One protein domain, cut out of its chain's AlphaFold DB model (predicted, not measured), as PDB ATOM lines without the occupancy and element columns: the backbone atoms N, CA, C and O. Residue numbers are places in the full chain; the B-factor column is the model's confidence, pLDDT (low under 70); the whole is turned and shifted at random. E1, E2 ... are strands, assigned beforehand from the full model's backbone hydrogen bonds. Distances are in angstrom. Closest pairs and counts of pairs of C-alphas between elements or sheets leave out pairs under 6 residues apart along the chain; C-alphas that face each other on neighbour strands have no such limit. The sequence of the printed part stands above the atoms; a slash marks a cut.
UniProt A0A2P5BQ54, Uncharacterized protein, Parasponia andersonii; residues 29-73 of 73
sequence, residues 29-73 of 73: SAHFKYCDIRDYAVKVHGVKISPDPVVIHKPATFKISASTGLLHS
ATOM      1  N   SER A  29     -11.173  -3.997 -51.401       69.00
ATOM      2  CA  SER A  29     -10.543  -4.690 -50.269       69.00
ATOM      3  C   SER A  29     -11.230  -6.035 -50.093       69.00
ATOM      4  O   SER A  29     -12.459  -6.109 -50.138       69.00
ATOM      5  N   ALA A  30     -10.448  -7.076 -49.830       81.38
ATOM      6  CA  ALA A  30     -10.982  -8.356 -49.411       81.38
ATOM      7  C   ALA A  30     -11.761  -8.173 -48.102       81.38
ATOM      8  O   ALA A  30     -11.325  -7.463 -47.187       81.38
ATOM      9  N   HIS A  31     -12.930  -8.804 -48.033       83.75
ATOM     10  CA  HIS A  31     -13.752  -8.811 -46.833       83.75
ATOM     11  C   HIS A  31     -13.218  -9.878 -45.869       83.75
ATOM     12  O   HIS A  31     -13.246 -11.069 -46.172       83.75
ATOM     13  N   PHE A  32     -12.746  -9.449 -44.702       87.69
ATOM     14  CA  PHE A  32     -12.256 -10.323 -43.638       87.69
ATOM     15  C   PHE A  32     -12.887  -9.925 -42.301       87.69
ATOM     16  O   PHE A  32     -13.402  -8.818 -42.141       87.69
ATOM     17  N   LYS A  33     -12.856 -10.844 -41.335       91.12
ATOM     18  CA  LYS A  33     -13.324 -10.612 -39.966       91.12
ATOM     19  C   LYS A  33     -12.348 -11.241 -38.981       91.12
ATOM     20  O   LYS A  33     -11.706 -12.238 -39.301       91.12
ATOM     21  N   TYR A  34     -12.268 -10.668 -37.785       90.94
ATOM     22  CA  TYR A  34     -11.595 -11.313 -36.661       90.94
ATOM     23  C   TYR A  34     -12.412 -12.511 -36.176       90.94
ATOM     24  O   TYR A  34     -13.641 -12.503 -36.257       90.94
ATOM     25  N   CYS A  35     -11.723 -13.536 -35.674       91.00
ATOM     26  CA  CYS A  35     -12.365 -14.740 -35.144       91.00
ATOM     27  C   CYS A  35     -13.125 -14.472 -33.837       91.00
ATOM     28  O   CYS A  35     -14.080 -15.177 -33.529       91.00
ATOM     29  N   ASP A  36     -12.701 -13.469 -33.070       92.00
ATOM     30  CA  ASP A  36     -13.258 -13.126 -31.768       92.00
ATOM     31  C   ASP A  36     -13.110 -11.627 -31.464       92.00
ATOM     32  O   ASP A  36     -12.560 -10.853 -32.247       92.00
ATOM     33  N   ILE A  37     -13.626 -11.235 -30.298       84.62
ATOM     34  CA  ILE A  37     -13.625  -9.867 -29.772       84.62
ATOM     35  C   ILE A  37     -12.447  -9.612 -28.819       84.62
ATOM     36  O   ILE A  37     -12.620  -9.025 -27.752       84.62
ATOM     37  N   ARG A  38     -11.247 -10.091 -29.158       88.50
ATOM     38  CA  ARG A  38     -10.034  -9.755 -28.397       88.50
ATOM     39  C   ARG A  38      -9.425  -8.441 -28.876       88.50
ATOM     40  O   ARG A  38      -9.542  -8.071 -30.042       88.50
ATOM     41  N   ASP A  39      -8.745  -7.744 -27.969       87.81
ATOM     42  CA  ASP A  39      -7.969  -6.558 -28.324       87.81
ATOM     43  C   ASP A  39      -6.593  -6.987 -28.841       87.81
ATOM     44  O   ASP A  39      -5.637  -7.176 -28.090       87.81
ATOM     45  N   TYR A  40      -6.520  -7.236 -30.147       88.38
ATOM     46  CA  TYR A  40      -5.276  -7.593 -30.814       88.38
ATOM     47  C   TYR A  40      -4.307  -6.407 -30.792       88.38
ATOM     48  O   TYR A  40      -4.671  -5.288 -31.157       88.38
ATOM     49  N   ALA A  41      -3.040  -6.673 -30.456       91.06
ATOM     50  CA  ALA A  41      -1.973  -5.668 -30.476       91.06
ATOM     51  C   ALA A  41      -1.794  -5.008 -31.860       91.06
ATOM     52  O   ALA A  41      -1.338  -3.868 -31.957       91.06
ATOM     53  N   VAL A  42      -2.180  -5.720 -32.926       91.56
ATOM     54  CA  VAL A  42      -2.225  -5.233 -34.306       91.56
ATOM     55  C   VAL A  42      -3.675  -5.217 -34.778       91.56
ATOM     56  O   VAL A  42      -4.327  -6.259 -34.832       91.56
ATOM     57  N   LYS A  43      -4.159  -4.041 -35.181       92.25
ATOM     58  CA  LYS A  43      -5.478  -3.858 -35.794       92.25
ATOM     59  C   LYS A  43      -5.317  -3.681 -37.296       92.25
ATOM     60  O   LYS A  43      -4.847  -2.645 -37.757       92.25
ATOM     61  N   VAL A  44      -5.681  -4.708 -38.051       92.25
ATOM     62  CA  VAL A  44      -5.864  -4.694 -39.506       92.25
ATOM     63  C   VAL A  44      -7.175  -3.990 -39.854       92.25
ATOM     64  O   VAL A  44      -8.227  -4.322 -39.308       92.25
ATOM     65  N   HIS A  45      -7.089  -3.052 -40.795       90.69
ATOM     66  CA  HIS A  45      -8.190  -2.230 -41.310       90.69
ATOM     67  C   HIS A  45      -8.615  -2.633 -42.722       90.69
ATOM     68  O   HIS A  45      -9.741  -2.374 -43.133       90.69
ATOM     69  N   GLY A  46      -7.713  -3.246 -43.487       92.00
ATOM     70  CA  GLY A  46      -7.965  -3.599 -44.878       92.00
ATOM     71  C   GLY A  46      -6.893  -4.518 -45.441       92.00
ATOM     72  O   GLY A  46      -5.729  -4.453 -45.039       92.00
ATOM     73  N   VAL A  47      -7.294  -5.351 -46.396       92.88
ATOM     74  CA  VAL A  47      -6.403  -6.259 -47.119       92.88
ATOM     75  C   VAL A  47      -6.737  -6.156 -48.601       92.88
ATOM     76  O   VAL A  47      -7.850  -6.468 -49.009       92.88
ATOM     77  N   LYS A  48      -5.780  -5.726 -49.423       92.62
ATOM     78  CA  LYS A  48      -5.899  -5.807 -50.886       92.62
ATOM     79  C   LYS A  48      -5.106  -7.005 -51.377       92.62
ATOM     80  O   LYS A  48      -3.914  -7.108 -51.085       92.62
ATOM     81  N   ILE A  49      -5.767  -7.876 -52.125       92.50
ATOM     82  CA  ILE A  49      -5.191  -9.104 -52.668       92.50
ATOM     83  C   ILE A  49      -5.064  -8.931 -54.183       92.50
ATOM     84  O   ILE A  49      -5.950  -8.368 -54.823       92.50
ATOM     85  N   SER A  50      -3.940  -9.349 -54.764       92.56
ATOM     86  CA  SER A  50      -3.747  -9.325 -56.216       92.56
ATOM     87  C   SER A  50      -2.934 -10.539 -56.682       92.56
ATOM     88  O   SER A  50      -1.791 -10.685 -56.240       92.56
ATOM     89  N   PRO A  51      -3.471 -11.390 -57.577       92.06
ATOM     90  CA  PRO A  51      -4.865 -11.415 -58.045       92.06
ATOM     91  C   PRO A  51      -5.851 -11.869 -56.949       92.06
ATOM     92  O   PRO A  51      -5.462 -12.597 -56.038       92.06
ATOM     93  N   ASP A  52      -7.113 -11.445 -57.057       88.62
ATOM     94  CA  ASP A  52      -8.235 -11.890 -56.217       88.62
ATOM     95  C   ASP A  52      -9.345 -12.465 -57.129       88.62
ATOM     96  O   ASP A  52      -9.873 -11.718 -57.957       88.62
ATOM     97  N   PRO A  53      -9.666 -13.775 -57.073       90.06
ATOM     98  CA  PRO A  53      -9.129 -14.771 -56.148       90.06
ATOM     99  C   PRO A  53      -7.670 -15.136 -56.448       90.06
ATOM    100  O   PRO A  53      -7.189 -15.037 -57.579       90.06
ATOM    101  N   VAL A  54      -6.962 -15.592 -55.414       93.19
ATOM    102  CA  VAL A  54      -5.569 -16.042 -55.529       93.19
ATOM    103  C   VAL A  54      -5.473 -17.209 -56.511       93.19
ATOM    104  O   VAL A  54      -6.202 -18.195 -56.404       93.19
ATOM    105  N   VAL A  55      -4.532 -17.117 -57.451       95.44
ATOM    106  CA  VAL A  55      -4.281 -18.169 -58.441       95.44
ATOM    107  C   VAL A  55      -3.199 -19.111 -57.924       95.44
ATOM    108  O   VAL A  55      -2.084 -18.698 -57.608       95.44
ATOM    109  N   ILE A  56      -3.522 -20.400 -57.857       94.69
ATOM    110  CA  ILE A  56      -2.612 -21.443 -57.371       94.69
ATOM    111  C   ILE A  56      -1.362 -21.507 -58.266       94.69
ATOM    112  O   ILE A  56      -1.452 -21.354 -59.484       94.69
ATOM    113  N   HIS A  57      -0.193 -21.753 -57.667       96.38
ATOM    114  CA  HIS A  57       1.109 -21.828 -58.351       96.38
ATOM    115  C   HIS A  57       1.529 -20.531 -59.068       96.38
ATOM    116  O   HIS A  57       2.442 -20.544 -59.897       96.38
ATOM    117  N   LYS A  58       0.881 -19.404 -58.759       96.81
ATOM    118  CA  LYS A  58       1.269 -18.076 -59.233       96.81
ATOM    119  C   LYS A  58       1.575 -17.170 -58.037       96.81
ATOM    120  O   LYS A  58       0.968 -17.340 -56.980       96.81
ATOM    121  N   PRO A  59       2.506 -16.211 -58.176       97.31
ATOM    122  CA  PRO A  59       2.740 -15.219 -57.136       97.31
ATOM    123  C   PRO A  59       1.476 -14.405 -56.848       97.31
ATOM    124  O   PRO A  59       0.767 -14.005 -57.772       97.31
ATOM    125  N   ALA A  60       1.237 -14.121 -55.570       96.31
ATOM    126  CA  ALA A  60       0.177 -13.234 -55.116       96.31
ATOM    127  C   ALA A  60       0.755 -12.158 -54.195       96.31
ATOM    128  O   ALA A  60       1.696 -12.403 -53.438       96.31
ATOM    129  N   THR A  61       0.192 -10.958 -54.269       96.06
ATOM    130  CA  THR A  61       0.561  -9.818 -53.432       96.06
ATOM    131  C   THR A  61      -0.568  -9.506 -52.466       96.06
ATOM    132  O   THR A  61      -1.718  -9.348 -52.876       96.06
ATOM    133  N   PHE A  62      -0.215  -9.336 -51.195       94.31
ATOM    134  CA  PHE A  62      -1.122  -8.907 -50.139       94.31
ATOM    135  C   PHE A  62      -0.649  -7.550 -49.620       94.31
ATOM    136  O   PHE A  62       0.460  -7.431 -49.100       94.31
ATOM    137  N   LYS A  63      -1.475  -6.513 -49.767       94.75
ATOM    138  CA  LYS A  63      -1.241  -5.201 -49.147       94.75
ATOM    139  C   LYS A  63      -2.142  -5.075 -47.931       94.75
ATOM    140  O   LYS A  63      -3.362  -5.050 -48.075       94.75
ATOM    141  N   ILE A  64      -1.527  -4.999 -46.758       93.94
ATOM    142  CA  ILE A  64      -2.213  -4.989 -45.469       93.94
ATOM    143  C   ILE A  64      -2.119  -3.582 -44.884       93.94
ATOM    144  O   ILE A  64      -1.023  -3.059 -44.689       93.94
ATOM    145  N   SER A  65      -3.268  -2.982 -44.596       93.38
ATOM    146  CA  SER A  65      -3.359  -1.733 -43.843       93.38
ATOM    147  C   SER A  65      -3.592  -2.078 -42.378       93.38
ATOM    148  O   SER A  65      -4.637  -2.641 -42.054       93.38
ATOM    149  N   ALA A  66      -2.646  -1.761 -41.496       93.88
ATOM    150  CA  ALA A  66      -2.740  -2.088 -40.076       93.88
ATOM    151  C   ALA A  66      -2.110  -1.013 -39.182       93.88
ATOM    152  O   ALA A  66      -1.282  -0.224 -39.633       93.88
ATOM    153  N   SER A  67      -2.496  -1.007 -37.911       93.38
ATOM    154  CA  SER A  67      -1.931  -0.153 -36.863       93.38
ATOM    155  C   SER A  67      -1.608  -0.972 -35.620       93.38
ATOM    156  O   SER A  67      -2.372  -1.863 -35.255       93.38
ATOM    157  N   THR A  68      -0.529  -0.620 -34.931       92.88
ATOM    158  CA  THR A  68      -0.204  -1.140 -33.598       92.88
ATOM    159  C   THR A  68      -0.561  -0.097 -32.547       92.88
ATOM    160  O   THR A  68      -0.325   1.093 -32.763       92.88
ATOM    161  N   GLY A  69      -1.090  -0.517 -31.400       79.50
ATOM    162  CA  GLY A  69      -1.114   0.363 -30.231       79.50
ATOM    163  C   GLY A  69       0.319   0.547 -29.733       79.50
ATOM    164  O   GLY A  69       0.990  -0.445 -29.458       79.50
ATOM    165  N   LEU A  70       0.813   1.785 -29.658       63.59
ATOM    166  CA  LEU A  70       2.065   2.064 -28.957       63.59
ATOM    167  C   LEU A  70       1.892   1.597 -27.506       63.59
ATOM    168  O   LEU A  70       1.037   2.120 -26.789       63.59
ATOM    169  N   LEU A  71       2.697   0.628 -27.066       58.53
ATOM    170  CA  LEU A  71       3.036   0.562 -25.650       58.53
ATOM    171  C   LEU A  71       3.689   1.911 -25.338       58.53
ATOM    172  O   LEU A  71       4.602   2.320 -26.052       58.53
ATOM    173  N   HIS A  72       3.138   2.627 -24.360       49.78
ATOM    174  CA  HIS A  72       3.686   3.867 -23.816       49.78
ATOM    175  C   HIS A  72       5.217   3.727 -23.721       49.78
ATOM    176  O   HIS A  72       5.690   2.813 -23.043       49.78
ATOM    177  N   SER A  73       5.960   4.543 -24.481       42.66
ATOM    178  CA  SER A  73       7.421   4.622 -24.366       42.66
ATOM    179  C   SER A  73       7.823   5.259 -23.048       42.66
ATOM    180  O   SER A  73       7.037   6.087 -22.536       42.66
TER     181      SER A  73
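Overview. This is residues 29 to 73 of the 73 residues of an uncharacterized protein of Parasponia andersonii (UniProt A0A2P5BQ54). There is little regular structure here: one long two-stranded hairpin, E1 and E2, with an unnamed opening stretch, residues 29 to 41, making a wide loop beside E1. The 45 printed residues have no named helix and two named strands, E1 then E2, antiparallel; the class is all strand, with 17 residues in named elements. The whole is only just loose, close to extended, with a radius of gyration of the C-alphas of 13.7 A, and spans 42 by 24 by 17 A.

Arrangement. Look at E1, residues 42 to 50, and E2, residues 61 to 68, a hairpin whose directions stand at 167 degrees. C-alphas 44 and 66 face each other at 4.1 A. Find N 43 and O 67, 2.8 A apart, and N 63 and O 48, also 2.8 A, within hydrogen-bond range. E1 bends by 67 degrees at residue 45.

Along the chain. Find C-alpha 42 at (-2.225, -5.233, -34.306); E1 runs 22.3 A to C-alpha 50. E2 runs 21.7 A from C-alpha 61 to C-alpha 68 at (-0.204, -1.140, -33.598).

Size, cuts and confidence. The C-alphas farthest apart, of His 57 and Ser 73, are 43.5 A apart. The printed part has no cut, and the link from E1 to E2 is short. Look for pLDDT under 70 at residue 29 and residues 70 to 73.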